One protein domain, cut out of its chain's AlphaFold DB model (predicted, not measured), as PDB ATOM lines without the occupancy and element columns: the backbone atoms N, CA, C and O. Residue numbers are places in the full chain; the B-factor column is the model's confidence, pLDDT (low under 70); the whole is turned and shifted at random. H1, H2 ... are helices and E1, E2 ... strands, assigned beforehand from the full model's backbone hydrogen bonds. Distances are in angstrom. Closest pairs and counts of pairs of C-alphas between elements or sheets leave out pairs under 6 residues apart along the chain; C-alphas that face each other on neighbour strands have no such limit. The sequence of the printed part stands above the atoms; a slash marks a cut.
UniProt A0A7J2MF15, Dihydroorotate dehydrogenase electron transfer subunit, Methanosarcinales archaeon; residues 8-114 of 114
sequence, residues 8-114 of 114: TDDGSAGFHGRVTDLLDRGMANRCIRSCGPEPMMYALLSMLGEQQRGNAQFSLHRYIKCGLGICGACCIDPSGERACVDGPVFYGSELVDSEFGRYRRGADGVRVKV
ATOM      1  N   THR A   8      -8.836 -12.201  82.551       95.56
ATOM      2  CA  THR A   8      -9.739 -13.325  82.292       95.56
ATOM      3  C   THR A   8      -9.032 -14.645  82.574       95.56
ATOM      4  O   THR A   8      -7.867 -14.829  82.216       95.56
ATOM      5  N   ASP A   9      -9.747 -15.585  83.192       93.88
ATOM      6  CA  ASP A   9      -9.194 -16.894  83.561       93.88
ATOM      7  C   ASP A   9      -8.788 -17.733  82.337       93.88
ATOM      8  O   ASP A   9      -7.934 -18.605  82.458       93.88
ATOM      9  N   ASP A  10      -9.378 -17.475  81.167       96.06
ATOM     10  CA  ASP A  10      -9.118 -18.183  79.906       96.06
ATOM     11  C   ASP A  10      -8.276 -17.372  78.904       96.06
ATOM     12  O   ASP A  10      -7.974 -17.854  77.812       96.06
ATOM     13  N   GLY A  11      -7.905 -16.134  79.250       94.88
ATOM     14  CA  GLY A  11      -7.155 -15.239  78.368       94.88
ATOM     15  C   GLY A  11      -7.957 -14.701  77.180       94.88
ATOM     16  O   GLY A  11      -7.365 -14.129  76.265       94.88
ATOM     17  N   SER A  12      -9.284 -14.855  77.175       97.31
ATOM     18  CA  SER A  12     -10.155 -14.335  76.112       97.31
ATOM     19  C   SER A  12     -10.090 -12.809  75.972       97.31
ATOM     20  O   SER A  12     -10.343 -12.278  74.888       97.31
ATOM     21  N   ALA A  13      -9.722 -12.095  77.041       95.50
ATOM     22  CA  ALA A  13      -9.475 -10.659  77.027       95.50
ATOM     23  C   ALA A  13      -8.448 -10.230  78.089       95.50
ATOM     24  O   ALA A  13      -8.483 -10.686  79.234       95.50
ATOM     25  N   GLY A  14      -7.586  -9.271  77.742       93.88
ATOM     26  CA  GLY A  14      -6.623  -8.688  78.680       93.88
ATOM     27  C   GLY A  14      -5.578  -9.693  79.174       93.88
ATOM     28  O   GLY A  14      -5.005 -10.444  78.389       93.88
ATOM     29  N   PHE A  15      -5.291  -9.668  80.472       93.38
ATOM     30  CA  PHE A  15      -4.347 -10.567  81.125       93.38
ATOM     31  C   PHE A  15      -4.960 -11.956  81.342       93.38
ATOM     32  O   PHE A  15      -6.054 -12.077  81.886       93.38
ATOM     33  N   HIS A  16      -4.237 -13.007  80.955       95.12
ATOM     34  CA  HIS A  16      -4.637 -14.387  81.218       95.12
ATOM     35  C   HIS A  16      -4.245 -14.790  82.645       95.12
ATOM     36  O   HIS A  16      -3.064 -14.982  82.934       95.12
ATOM     37  N   GLY A  17      -5.237 -14.922  83.525       92.81
ATOM     38  CA  GLY A  17      -5.051 -15.294  84.925       92.81
ATOM     39  C   GLY A  17      -6.002 -14.553  85.860       92.81
ATOM     40  O   GLY A  17      -6.981 -13.943  85.429       92.81
ATOM     41  N   ARG A  18      -5.713 -14.593  87.165       92.75
ATOM     42  CA  ARG A  18      -6.590 -13.992  88.174       92.75
ATOM     43  C   ARG A  18      -6.349 -12.496  88.269       92.75
ATOM     44  O   ARG A  18      -5.231 -12.013  88.125       92.75
ATOM     45  N   VAL A  19      -7.381 -11.752  88.665       91.00
ATOM     46  CA  VAL A  19      -7.247 -10.309  88.934       91.00
ATOM     47  C   VAL A  19      -6.211 -10.001  90.024       91.00
ATOM     48  O   VAL A  19      -5.580  -8.953  89.993       91.00
ATOM     49  N   THR A  20      -5.993 -10.914  90.973       89.31
ATOM     50  CA  THR A  20      -4.960 -10.765  92.008       89.31
ATOM     51  C   THR A  20      -3.546 -10.816  91.442       89.31
ATOM     52  O   THR A  20      -2.647 -10.228  92.031       89.31
ATOM     53  N   ASP A  21      -3.352 -11.465  90.295       88.62
ATOM     54  CA  ASP A  21      -2.045 -11.590  89.645       88.62
ATOM     55  C   ASP A  21      -1.653 -10.287  88.922       88.62
ATOM     56  O   ASP A  21      -0.472 -10.030  88.704       88.62
ATOM     57  N   LEU A  22      -2.635  -9.425  88.611       85.94
ATOM     58  CA  LEU A  22      -2.415  -8.063  88.107       85.94
ATOM     59  C   LEU A  22      -1.965  -7.076  89.192       85.94
ATOM     60  O   LEU A  22      -1.506  -5.977  88.874       85.94
ATOM     61  N   LEU A  23      -2.150  -7.413  90.470       79.75
ATOM     62  CA  LEU A  23      -1.840  -6.502  91.566       79.75
ATOM     63  C   LEU A  23      -0.330  -6.489  91.810       79.75
ATOM     64  O   LEU A  23       0.222  -7.349  92.493       79.75
ATOM     65  N   ASP A  24       0.340  -5.483  91.253       69.19
ATOM     66  CA  ASP A  24       1.764  -5.265  91.488       69.19
ATOM     67  C   ASP A  24       2.042  -4.786  92.930       69.19
ATOM     68  O   ASP A  24       1.238  -4.095  93.565       69.19
ATOM     69  N   ARG A  25       3.239  -5.086  93.444       55.91
ATOM     70  CA  ARG A  25       3.722  -4.649  94.768       55.91
ATOM     71  C   ARG A  25       3.839  -3.120  94.884       55.91
ATOM     72  O   ARG A  25       3.948  -2.599  95.992       55.91
ATOM     73  N   GLY A  26       3.747  -2.392  93.766       53.56
ATOM     74  CA  GLY A  26       3.693  -0.930  93.672       53.56
ATOM     75  C   GLY A  26       2.387  -0.265  94.143       53.56
ATOM     76  O   GLY A  26       2.206   0.933  93.932       53.56
ATOM     77  N   MET A  27       1.471  -0.988  94.802       62.09
ATOM     78  CA  MET A  27       0.258  -0.411  95.414       62.09
ATOM     79  C   MET A  27       0.525   0.414  96.690       62.09
ATOM     80  O   MET A  27      -0.416   0.801  97.390       62.09
ATOM     81  N   ALA A  28       1.787   0.681  97.033       57.66
ATOM     82  CA  ALA A  28       2.128   1.587  98.122       57.66
ATOM     83  C   ALA A  28       1.454   2.953  97.882       57.66
ATOM     84  O   ALA A  28       1.590   3.544  96.813       57.66
ATOM     85  N   ASN A  29       0.696   3.436  98.870       65.12
ATOM     86  CA  ASN A  29      -0.041   4.711  98.859       65.12
ATOM     87  C   ASN A  29      -1.302   4.794  97.973       65.12
ATOM     88  O   ASN A  29      -1.826   5.891  97.776       65.12
ATOM     89  N   ARG A  30      -1.838   3.679  97.454       77.75
ATOM     90  CA  ARG A  30      -3.130   3.680  96.738       77.75
ATOM     91  C   ARG A  30      -4.287   3.306  97.667       77.75
ATOM     92  O   ARG A  30      -4.154   2.420  98.503       77.75
ATOM     93  N   CYS A  31      -5.439   3.954  97.489       84.25
ATOM     94  CA  CYS A  31      -6.684   3.530  98.133       84.25
ATOM     95  C   CYS A  31      -7.241   2.312  97.386       84.25
ATOM     96  O   CYS A  31      -7.607   2.412  96.212       84.25
ATOM     97  N   ILE A  32      -7.267   1.168  98.066       91.19
ATOM     98  CA  ILE A  32      -7.696  -0.113  97.507       91.19
ATOM     99  C   ILE A  32      -9.172  -0.302  97.835       91.19
ATOM    100  O   ILE A  32      -9.584  -0.134  98.977       91.19
ATOM    101  N   ARG A  33      -9.974  -0.658  96.834       94.19
ATOM    102  CA  ARG A  33     -11.391  -0.991  96.996       94.19
ATOM    103  C   ARG A  33     -11.644  -2.296  96.272       94.19
ATOM    104  O   ARG A  33     -11.269  -2.415  95.109       94.19
ATOM    105  N   SER A  34     -12.249  -3.261  96.948       95.19
ATOM    106  CA  SER A  34     -12.526  -4.570  96.366       95.19
ATOM    107  C   SER A  34     -13.956  -5.020  96.631       95.19
ATOM    108  O   SER A  34     -14.542  -4.755  97.682       95.19
ATOM    109  N   CYS A  35     -14.513  -5.696  95.638       96.12
ATOM    110  CA  CYS A  35     -15.771  -6.415  95.704       96.12
ATOM    111  C   CYS A  35     -15.632  -7.662  94.827       96.12
ATOM    112  O   CYS A  35     -14.961  -7.628  93.794       96.12
ATOM    113  N   GLY A  36     -16.217  -8.781  95.243       94.88
ATOM    114  CA  GLY A  36     -16.131 -10.031  94.493       94.88
ATOM    115  C   GLY A  36     -16.196 -11.266  95.387       94.88
ATOM    116  O   GLY A  36     -16.589 -11.168  96.550       94.88
ATOM    117  N   PRO A  37     -15.833 -12.444  94.855       95.25
ATOM    118  CA  PRO A  37     -15.777 -13.674  95.633       95.25
ATOM    119  C   PRO A  37     -14.868 -13.525  96.856       95.25
ATOM    120  O   PRO A  37     -13.759 -13.000  96.763       95.25
ATOM    121  N   GLU A  38     -15.314 -14.027  98.004       96.25
ATOM    122  CA  GLU A  38     -14.559 -13.921  99.257       96.25
ATOM    123  C   GLU A  38     -13.136 -14.507  99.172       96.25
ATOM    124  O   GLU A  38     -12.216 -13.821  99.617       96.25
ATOM    125  N   PRO A  39     -12.885 -15.660  98.513       95.12
ATOM    126  CA  PRO A  39     -11.518 -16.151  98.312       95.12
ATOM    127  C   PRO A  39     -10.609 -15.170  97.558       95.12
ATOM    128  O   PRO A  39      -9.431 -15.040  97.884       95.12
ATOM    129  N   MET A  40     -11.150 -14.452  96.567       95.44
ATOM    130  CA  MET A  40     -10.408 -13.457  95.785       95.44
ATOM    131  C   MET A  40     -10.034 -12.254  96.654       95.44
ATOM    132  O   MET A  40      -8.886 -11.813  96.664       95.44
ATOM    133  N   MET A  41     -10.997 -11.737  97.415       96.44
ATOM    134  CA  MET A  41     -10.764 -10.610  98.314       96.44
ATOM    135  C   MET A  41      -9.829 -10.980  99.479       96.44
ATOM    136  O   MET A  41      -8.998 -10.171  99.882       96.44
ATOM    137  N   TYR A  42      -9.901 -12.214  99.985       96.19
ATOM    138  CA  TYR A  42      -8.988 -12.713 101.015       96.19
ATOM    139  C   TYR A  42      -7.549 -12.875 100.504       96.19
ATOM    140  O   TYR A  42      -6.595 -12.531 101.208       96.19
ATOM    141  N   ALA A  43      -7.376 -13.338  99.260       94.50
ATOM    142  CA  ALA A  43      -6.069 -13.369  98.607       94.50
ATOM    143  C   ALA A  43      -5.474 -11.956  98.494       94.50
ATOM    144  O   ALA A  43      -4.322 -11.754  98.869       94.50
ATOM    145  N   LEU A  44      -6.285 -10.967  98.095       93.81
ATOM    146  CA  LEU A  44      -5.883  -9.560  98.102       93.81
ATOM    147  C   LEU A  44      -5.462  -9.094  99.502       93.81
ATOM    148  O   LEU A  44      -4.358  -8.582  99.653       93.81
ATOM    149  N   LEU A  45      -6.283  -9.311 100.534       94.50
ATOM    150  CA  LEU A  45      -5.960  -8.917 101.913       94.50
ATOM    151  C   LEU A  45      -4.617  -9.501 102.390       94.50
ATOM    152  O   LEU A  45      -3.835  -8.807 103.044       94.50
ATOM    153  N   SER A  46      -4.332 -10.750 102.014       93.25
ATOM    154  CA  SER A  46      -3.093 -11.459 102.360       93.25
ATOM    155  C   SER A  46      -1.844 -10.847 101.714       93.25
ATOM    156  O   SER A  46      -0.746 -10.995 102.246       93.25
ATOM    157  N   MET A  47      -1.996 -10.140 100.590       90.88
ATOM    158  CA  MET A  47      -0.906  -9.439  99.901       90.88
ATOM    159  C   MET A  47      -0.600  -8.061 100.509       90.88
ATOM    160  O   MET A  47       0.447  -7.486 100.211       90.88
ATOM    161  N   LEU A  48      -1.491  -7.516 101.344       90.94
ATOM    162  CA  LEU A  48      -1.359  -6.166 101.893       90.94
ATOM    163  C   LEU A  48      -0.520  -6.137 103.170       90.94
ATOM    164  O   LEU A  48      -0.731  -6.935 104.090       90.94
ATOM    165  N   GLY A  49       0.373  -5.149 103.260       90.56
ATOM    166  CA  GLY A  49       1.040  -4.766 104.503       90.56
ATOM    167  C   GLY A  49       0.118  -3.980 105.442       90.56
ATOM    168  O   GLY A  49      -0.922  -3.470 105.033       90.56
ATOM    169  N   GLU A  50       0.512  -3.838 106.707       88.88
ATOM    170  CA  GLU A  50      -0.296  -3.211 107.770       88.88
ATOM    171  C   GLU A  50      -0.829  -1.816 107.395       88.88
ATOM    172  O   GLU A  50      -2.033  -1.572 107.448       88.88
ATOM    173  N   GLN A  51       0.042  -0.932 106.898       87.50
ATOM    174  CA  GLN A  51      -0.337   0.421 106.464       87.50
ATOM    175  C   GLN A  51      -1.338   0.416 105.296       87.50
ATOM    176  O   GLN A  51      -2.193   1.293 105.191       87.50
ATOM    177  N   GLN A  52      -1.256  -0.577 104.405       89.94
ATOM    178  CA  GLN A  52      -2.187  -0.706 103.282       89.94
ATOM    179  C   GLN A  52      -3.548  -1.222 103.747       89.94
ATOM    180  O   GLN A  52      -4.569  -0.767 103.238       89.94
ATOM    181  N   ARG A  53      -3.577  -2.127 104.733       92.19
ATOM    182  CA  ARG A  53      -4.821  -2.677 105.294       92.19
ATOM    183  C   ARG A  53      -5.714  -1.595 105.894       92.19
ATOM    184  O   ARG A  53      -6.921  -1.659 105.692       92.19
ATOM    185  N   GLY A  54      -5.131  -0.581 106.538       91.38
ATOM    186  CA  GLY A  54      -5.879   0.564 107.071       91.38
ATOM    187  C   GLY A  54      -6.555   1.438 106.003       91.38
ATOM    188  O   GLY A  54      -7.511   2.139 106.304       91.38
ATOM    189  N   ASN A  55      -6.105   1.370 104.744       90.62
ATOM    190  CA  ASN A  55      -6.666   2.137 103.621       90.62
ATOM    191  C   ASN A  55      -7.436   1.274 102.609       90.62
ATOM    192  O   ASN A  55      -7.972   1.802 101.627       90.62
ATOM    193  N   ALA A  56      -7.448  -0.046 102.799       94.06
ATOM    194  CA  ALA A  56      -8.070  -0.994 101.891       94.06
ATOM    195  C   ALA A  56      -9.489  -1.315 102.349       94.06
ATOM    196  O   ALA A  56      -9.692  -1.734 103.482       94.06
ATOM    197  N   GLN A  57     -10.454  -1.144 101.453       97.06
ATOM    198  CA  GLN A  57     -11.874  -1.361 101.690       97.06
ATOM    199  C   GLN A  57     -12.357  -2.616 100.956       97.06
ATOM    200  O   GLN A  57     -12.057  -2.829  99.776       97.06
ATOM    201  N   PHE A  58     -13.142  -3.426 101.652       97.81
ATOM    202  CA  PHE A  58     -13.654  -4.709 101.193       97.81
ATOM    203  C   PHE A  58     -15.173  -4.720 101.346       97.81
ATOM    204  O   PHE A  58     -15.694  -4.649 102.455       97.81
ATOM    205  N   SER A  59     -15.889  -4.798 100.226       97.81
ATOM    206  CA  SER A  59     -17.345  -4.938 100.216       97.81
ATOM    207  C   SER A  59     -17.712  -6.402 100.420       97.81
ATOM    208  O   SER A  59     -17.678  -7.201  99.482       97.81
ATOM    209  N   LEU A  60     -18.060  -6.762 101.650       95.88
ATOM    210  CA  LEU A  60     -18.328  -8.141 102.023       95.88
ATOM    211  C   LEU A  60     -19.695  -8.622 101.556       95.88
ATOM    212  O   LEU A  60     -20.720  -7.962 101.718       95.88
ATOM    213  N   HIS A  61     -19.711  -9.851 101.044       92.56
ATOM    214  CA  HIS A  61     -20.937 -10.589 100.782       92.56
ATOM    215  C   HIS A  61     -21.207 -11.523 101.966       92.56
ATOM    216  O   HIS A  61     -20.471 -12.477 102.227       92.56
ATOM    217  N   ARG A  62     -22.281 -11.244 102.704       94.81
ATOM    218  CA  ARG A  62     -22.772 -12.076 103.808       94.81
ATOM    219  C   ARG A  62     -24.220 -12.464 103.543       94.81
ATOM    220  O   ARG A  62     -24.924 -11.779 102.803       94.81
ATOM    221  N   TYR A  63     -24.677 -13.561 104.144       95.69
ATOM    222  CA  TYR A  63     -26.084 -13.934 104.042       95.69
ATOM    223  C   TYR A  63     -26.935 -12.964 104.872       95.69
ATOM    224  O   TYR A  63     -26.954 -13.010 106.104       95.69
ATOM    225  N   ILE A  64     -27.629 -12.049 104.197       96.38
ATOM    226  CA  ILE A  64     -28.512 -11.078 104.843       96.38
ATOM    227  C   ILE A  64     -29.915 -11.677 104.916       96.38
ATOM    228  O   ILE A  64     -30.596 -11.809 103.906       96.38
ATOM    229  N   LYS A  65     -30.353 -12.024 106.132       96.00
ATOM    230  CA  LYS A  65     -31.706 -12.547 106.377       96.00
ATOM    231  C   LYS A  65     -32.717 -11.437 106.656       96.00
ATOM    232  O   LYS A  65     -33.705 -11.317 105.948       96.00
ATOM    233  N   CYS A  66     -32.484 -10.638 107.703       96.44
ATOM    234  CA  CYS A  66     -33.450  -9.614 108.126       96.44
ATOM    235  C   CYS A  66     -33.249  -8.235 107.486       96.44
ATOM    236  O   CYS A  66     -34.200  -7.474 107.422       96.44
ATOM    237  N   GLY A  67     -32.023  -7.871 107.088       96.50
ATOM    238  CA  GLY A  67     -31.711  -6.542 106.538       96.50
ATOM    239  C   GLY A  67     -31.831  -5.350 107.503       96.50
ATOM    240  O   GLY A  67     -31.586  -4.228 107.087       96.50
ATOM    241  N   LEU A  68     -32.192  -5.569 108.773       97.44
ATOM    242  CA  LEU A  68     -32.506  -4.507 109.746       97.44
ATOM    243  C   LEU A  68     -31.650  -4.583 111.024       97.44
ATOM    244  O   LEU A  68     -31.981  -3.986 112.042       97.44
ATOM    245  N   GLY A  69     -30.574  -5.373 111.010       96.06
ATOM    246  CA  GLY A  69     -29.620  -5.448 112.122       96.06
ATOM    247  C   GLY A  69     -30.017  -6.324 113.322       96.06
ATOM    248  O   GLY A  69     -29.301  -6.327 114.317       96.06
ATOM    249  N   ILE A  70     -31.108  -7.094 113.262       96.25
ATOM    250  CA  ILE A  70     -31.628  -7.813 114.447       96.25
ATOM    251  C   ILE A  70     -31.164  -9.277 114.526       96.25
ATOM    252  O   ILE A  70     -30.867  -9.778 115.603       96.25
ATOM    253  N   CYS A  71     -31.091  -9.991 113.396       94.94
ATOM    254  CA  CYS A  71     -30.888 -11.450 113.420       94.94
ATOM    255  C   CYS A  71     -29.428 -11.922 113.538       94.94
ATOM    256  O   CYS A  71     -29.203 -13.106 113.766       94.94
ATOM    257  N   GLY A  72     -28.444 -11.056 113.276       94.19
ATOM    258  CA  GLY A  72     -27.021 -11.424 113.296       94.19
ATOM    259  C   GLY A  72     -26.535 -12.355 112.171       94.19
ATOM    260  O   GLY A  72     -25.354 -12.654 112.116       94.19
ATOM    261  N   ALA A  73     -27.381 -12.785 111.225       95.56
ATOM    262  CA  ALA A  73     -26.961 -13.709 110.153       95.56
ATOM    263  C   ALA A  73     -25.807 -13.173 109.277       95.56
ATOM    264  O   ALA A  73     -25.029 -13.950 108.730       95.56
ATOM    265  N   CYS A  74     -25.690 -11.847 109.174       96.62
ATOM    266  CA  CYS A  74     -24.650 -11.160 108.412       96.62
ATOM    267  C   CYS A  74     -23.545 -10.548 109.288       96.62
ATOM    268  O   CYS A  74     -22.902  -9.594 108.851       96.62
ATOM    269  N   CYS A  75     -23.373 -11.035 110.522       96.31
ATOM    270  CA  CYS A  75     -22.337 -10.533 111.416       96.31
ATOM    271  C   CYS A  75     -20.927 -10.920 110.956       96.31
ATOM    272  O   CYS A  75     -20.742 -11.957 110.311       96.31
ATOM    273  N   ILE A  76     -19.965 -10.082 111.331       96.44
ATOM    274  CA  ILE A  76     -18.529 -10.339 111.295       96.44
ATOM    275  C   ILE A  76     -18.104 -10.752 112.708       96.44
ATOM    276  O   ILE A  76     -18.461 -10.103 113.690       96.44
ATOM    277  N   ASP A  77     -17.400 -11.870 112.831       96.00
ATOM    278  CA  ASP A  77     -16.893 -12.418 114.085       96.00
ATOM    279  C   ASP A  77     -15.413 -11.970 114.262       96.00
ATOM    280  O   ASP A  77     -14.624 -12.066 113.325       96.00
ATOM    281  N   PRO A  78     -14.966 -11.536 115.455       95.81
ATOM    282  CA  PRO A  78     -15.715 -11.456 116.704       95.81
ATOM    283  C   PRO A  78     -16.377 -10.090 116.958       95.81
ATOM    284  O   PRO A  78     -17.013  -9.945 117.999       95.81
ATOM    285  N   SER A  79     -16.221  -9.095 116.072       95.19
ATOM    286  CA  SER A  79     -16.674  -7.715 116.338       95.19
ATOM    287  C   SER A  79     -18.191  -7.597 116.518       95.19
ATOM    288  O   SER A  79     -18.670  -6.721 117.233       95.19
ATOM    289  N   GLY A  80     -18.957  -8.505 115.911       95.50
ATOM    290  CA  GLY A  80     -20.416  -8.516 115.944       95.50
ATOM    291  C   GLY A  80     -21.057  -7.518 114.979       95.50
ATOM    292  O   GLY A  80     -22.285  -7.450 114.913       95.50
ATOM    293  N   GLU A  81     -20.257  -6.779 114.210       96.75
ATOM    294  CA  GLU A  81     -20.738  -5.813 113.223       96.75
ATOM    295  C   GLU A  81     -21.513  -6.521 112.116       96.75
ATOM    296  O   GLU A  81     -21.128  -7.579 111.628       96.75
ATOM    297  N   ARG A  82     -22.645  -5.956 111.715       97.00
ATOM    298  CA  ARG A  82     -23.604  -6.582 110.806       97.00
ATOM    299  C   ARG A  82     -23.491  -5.925 109.447       97.00
ATOM    300  O   ARG A  82     -23.849  -4.760 109.294       97.00
ATOM    301  N   ALA A  83     -23.136  -6.697 108.425       97.12
ATOM    302  CA  ALA A  83     -22.959  -6.172 107.071       97.12
ATOM    303  C   ALA A  83     -24.188  -5.413 106.523       97.12
ATOM    304  O   ALA A  83     -24.028  -4.546 105.674       97.12
ATOM    305  N   CYS A  84     -25.406  -5.708 107.001       97.31
ATOM    306  CA  CYS A  84     -26.627  -5.023 106.556       97.31
ATOM    307  C   CYS A  84     -26.858  -3.614 107.127       97.31
ATOM    308  O   CYS A  84     -27.661  -2.887 106.555       97.31
ATOM    309  N   VAL A  85     -26.224  -3.246 108.246       97.62
ATOM    310  CA  VAL A  85     -26.444  -1.941 108.910       97.62
ATOM    311  C   VAL A  85     -25.144  -1.233 109.280       97.62
ATOM    312  O   VAL A  85     -25.087  -0.014 109.192       97.62
ATOM    313  N   ASP A  86     -24.118  -1.993 109.657       97.25
ATOM    314  CA  ASP A  86     -22.797  -1.482 110.029       97.25
ATOM    315  C   ASP A  86     -21.832  -1.523 108.818       97.25
ATOM    316  O   ASP A  86     -20.916  -0.717 108.723       97.25
ATOM    317  N   GLY A  87     -22.070  -2.439 107.865       95.56
ATOM    318  CA  GLY A  87     -21.300  -2.576 106.619       95.56
ATOM    319  C   GLY A  87     -22.002  -1.984 105.380       95.56
ATOM    320  O   GLY A  87     -22.649  -0.943 105.478       95.56
ATOM    321  N   PRO A  88     -21.883  -2.612 104.184       95.81
ATOM    322  CA  PRO A  88     -21.185  -3.870 103.874       95.81
ATOM    323  C   PRO A  88     -19.678  -3.694 103.618       95.81
ATOM    324  O   PRO A  88     -18.996  -4.671 103.313       95.81
ATOM    325  N   VAL A  89     -19.173  -2.461 103.680       97.69
ATOM    326  CA  VAL A  89     -17.770  -2.134 103.412       97.69
ATOM    327  C   VAL A  89     -16.994  -2.086 104.721       97.69
ATOM    328  O   VAL A  89     -17.321  -1.283 105.585       97.69
ATOM    329  N   PHE A  90     -15.948  -2.902 104.818       97.38
ATOM    330  CA  PHE A  90     -15.059  -2.994 105.977       97.38
ATOM    331  C   PHE A  90     -13.607  -2.755 105.559       97.38
ATOM    332  O   PHE A  90     -13.228  -3.025 104.413       97.38
ATOM    333  N   TYR A  91     -12.783  -2.257 106.470       96.12
ATOM    334  CA  TYR A  91     -11.358  -2.059 106.257       96.12
ATOM    335  C   TYR A  91     -10.572  -3.359 106.422       96.12
ATOM    336  O   TYR A  91     -10.885  -4.214 107.246       96.12
ATOM    337  N   GLY A  92      -9.471  -3.495 105.684       96.19
ATOM    338  CA  GLY A  92      -8.584  -4.653 105.804       96.19
ATOM    339  C   GLY A  92      -8.015  -4.835 107.213       96.19
ATOM    340  O   GLY A  92      -7.750  -5.964 107.623       96.19
ATOM    341  N   SER A  93      -7.849  -3.744 107.965       95.25
ATOM    342  CA  SER A  93      -7.437  -3.777 109.372       95.25
ATOM    343  C   SER A  93      -8.483  -4.408 110.290       95.25
ATOM    344  O   SER A  93      -8.109  -5.010 111.286       95.25
ATOM    345  N   GLU A  94      -9.768  -4.306 109.954       95.81
ATOM    346  CA  GLU A  94     -10.861  -4.945 110.701       95.81
ATOM    347  C   GLU A  94     -10.969  -6.432 110.337       95.81
ATOM    348  O   GLU A  94     -11.290  -7.275 111.171       95.81
ATOM    349  N   LEU A  95     -10.650  -6.774 109.084       96.75
ATOM    350  CA  LEU A  95     -10.828  -8.128 108.567       96.75
ATOM    351  C   LEU A  95      -9.682  -9.090 108.882       96.75
ATOM    352  O   LEU A  95      -9.921 -10.296 108.930       96.75
ATOM    353  N   VAL A  96      -8.458  -8.599 109.088       95.81
ATOM    354  CA  VAL A  96      -7.273  -9.458 109.283       95.81
ATOM    355  C   VAL A  96      -7.416 -10.425 110.465       95.81
ATOM    356  O   VAL A  96      -7.000 -11.581 110.361       95.81
ATOM    357  N   ASP A  97      -8.074  -9.983 111.536       92.88
ATOM    358  CA  ASP A  97      -8.289 -10.762 112.761       92.88
ATOM    359  C   ASP A  97      -9.712 -11.347 112.864       92.88
ATOM    360  O   ASP A  97     -10.102 -11.875 113.907       92.88
ATOM    361  N   SER A  98     -10.483 -11.299 111.771       96.19
ATOM    362  CA  SER A  98     -11.870 -11.781 111.706       96.19
ATOM    363  C   SER A  98     -12.000 -13.223 111.180       96.19
ATOM    364  O   SER A  98     -11.016 -13.943 110.956       96.19
ATOM    365  N   GLU A  99     -13.236 -13.679 110.953       96.19
ATOM    366  CA  GLU A  99     -13.533 -14.924 110.241       96.19
ATOM    367  C   GLU A  99     -13.334 -14.861 108.721       96.19
ATOM    368  O   GLU A  99     -13.393 -15.902 108.057       96.19
ATOM    369  N   PHE A 100     -13.121 -13.665 108.170       97.25
ATOM    370  CA  PHE A 100     -13.039 -13.410 106.737       97.25
ATOM    371  C   PHE A 100     -12.057 -14.350 106.018       97.25
ATOM    372  O   PHE A 100     -10.914 -14.535 106.435       97.25
ATOM    373  N   GLY A 101     -12.529 -14.983 104.938       96.19
ATOM    374  CA  GLY A 101     -11.769 -15.977 104.171       96.19
ATOM    375  C   GLY A 101     -11.656 -17.363 104.819       96.19
ATOM    376  O   GLY A 101     -11.067 -18.264 104.224       96.19
ATOM    377  N   ARG A 102     -12.219 -17.568 106.018       96.38
ATOM    378  CA  ARG A 102     -12.186 -18.853 106.739       96.38
ATOM    379  C   ARG A 102     -13.552 -19.530 106.728       96.38
ATOM    380  O   ARG A 102     -13.667 -20.690 106.331       96.38
ATOM    381  N   TYR A 103     -14.586 -18.818 107.166       96.44
ATOM    382  CA  TYR A 103     -15.965 -19.301 107.160       96.44
ATOM    383  C   TYR A 103     -16.959 -18.145 107.028       96.44
ATOM    384  O   TYR A 103     -16.626 -16.987 107.229       96.44
ATOM    385  N   ARG A 104     -18.211 -18.477 106.721       94.62
ATOM    386  CA  ARG A 104     -19.358 -17.560 106.714       94.62
ATOM    387  C   ARG A 104     -20.599 -18.282 107.227       94.62
ATOM    388  O   ARG A 104     -20.598 -19.505 107.330       94.62
ATOM    389  N   ARG A 105     -21.670 -17.560 107.556       94.94
ATOM    390  CA  ARG A 105     -22.945 -18.175 107.966       94.94
ATOM    391  C   ARG A 105     -23.842 -18.422 106.750       94.94
ATOM    392  O   ARG A 105     -23.990 -17.541 105.902       94.94
ATOM    393  N   GLY A 106     -24.403 -19.627 106.660       93.81
ATOM    394  CA  GLY A 106     -25.386 -20.022 105.653       93.81
ATOM    395  C   GLY A 106     -26.797 -19.510 105.958       93.81
ATOM    396  O   GLY A 106     -27.024 -18.786 106.928       93.81
ATOM    397  N   ALA A 107     -27.767 -19.911 105.134       93.38
ATOM    398  CA  ALA A 107     -29.168 -19.499 105.277       93.38
ATOM    399  C   ALA A 107     -29.825 -19.970 106.589       93.38
ATOM    400  O   ALA A 107     -30.714 -19.306 107.134       93.38
ATOM    401  N   ASP A 108     -29.362 -21.107 107.098       93.81
ATOM    402  CA  ASP A 108     -29.725 -21.727 108.371       93.81
ATOM    403  C   ASP A 108     -28.935 -21.165 109.570       93.81
ATOM    404  O   ASP A 108     -29.232 -21.496 110.715       93.81
ATOM    405  N   GLY A 109     -27.953 -20.291 109.326       90.88
ATOM    406  CA  GLY A 109     -27.063 -19.730 110.343       90.88
ATOM    407  C   GLY A 109     -25.858 -20.612 110.691       90.88
ATOM    408  O   GLY A 109     -25.020 -20.188 111.495       90.88
ATOM    409  N   VAL A 110     -25.732 -21.797 110.082       94.31
ATOM    410  CA  VAL A 110     -24.595 -22.704 110.286       94.31
ATOM    411  C   VAL A 110     -23.346 -22.116 109.631       94.31
ATOM    412  O   VAL A 110     -23.405 -21.502 108.564       94.31
ATOM    413  N   ARG A 111     -22.191 -22.286 110.282       95.62
ATOM    414  CA  ARG A 111     -20.899 -21.883 109.719       95.62
ATOM    415  C   ARG A 111     -20.523 -22.825 108.578       95.62
ATOM    416  O   ARG A 111     -20.355 -24.023 108.788       95.62
ATOM    417  N   VAL A 112     -20.357 -22.265 107.389       95.00
ATOM    418  CA  VAL A 112     -19.870 -22.946 106.191       95.00
ATOM    419  C   VAL A 112     -18.496 -22.406 105.831       95.00
ATOM    420  O   VAL A 112     -18.233 -21.212 105.979       95.00
ATOM    421  N   LYS A 113     -17.610 -23.284 105.366       95.50
ATOM    422  CA  LYS A 113     -16.293 -22.874 104.883       95.50
ATOM    423  C   LYS A 113     -16.456 -21.963 103.662       95.50
ATOM    424  O   LYS A 113     -17.375 -22.159 102.862       95.50
ATOM    425  N   VAL A 114     -15.592 -20.958 103.576       90.94
ATOM    426  CA  VAL A 114     -15.462 -20.101 102.391       90.94
ATOM    427  C   VAL A 114     -14.794 -20.870 101.259       90.94
ATOM    428  O   VAL A 114     -13.826 -21.614 101.542       90.94
TER     429      VAL A 114
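Overview. This is residues 8 to 114 of the 114 residues of the protein "Dihydroorotate dehydrogenase electron transfer subunit" of Methanosarcinales archaeon (UniProt A0A7J2MF15). With little regular structure, the domain has a small sheet, E1 E2 E3, covered on one face by H2, with H1 towards one end and loops of residues 60 to 88 at the other. Hairpin E4 and E5 is separate. The 107 printed residues include four named helices and five named strands, H1 E1 H2 H3 E2 E3 H4 E4 E5, 39 residues, class mixed; compact, radius of gyration of the C-alphas 14.9 A, spans 42 by 32 by 20 A.

Along the chain. E1 is residues 32 to 35, from C-alpha 32 at (-7.696, -0.113, 97.507); E2 56 to 59; E3 89 to 91. H2, residues 38 to 47, spans 14.4 A; H1 is 19 to 22, H3 50 to 53, H4 92 to 95. E4 is 103 to 105; E5, 111 to 113, ends at (-16.293, -22.874, 104.883).

Arrangement. E1 and E2 are parallel, 14 degrees, N 57 and O 32 2.8 A apart; E2 and E3 form an antiparallel hairpin, N 58 and O 90 2.8 A apart. H2 runs along E1, height 9.9 A. Every O i to N i+4 pair in H2 is within hydrogen-bond range.

Size, cuts and confidence. The printed part has no cut. Link E2 to E3, 29 residues, is long. Residues 24 to 29 have pLDDT under 70.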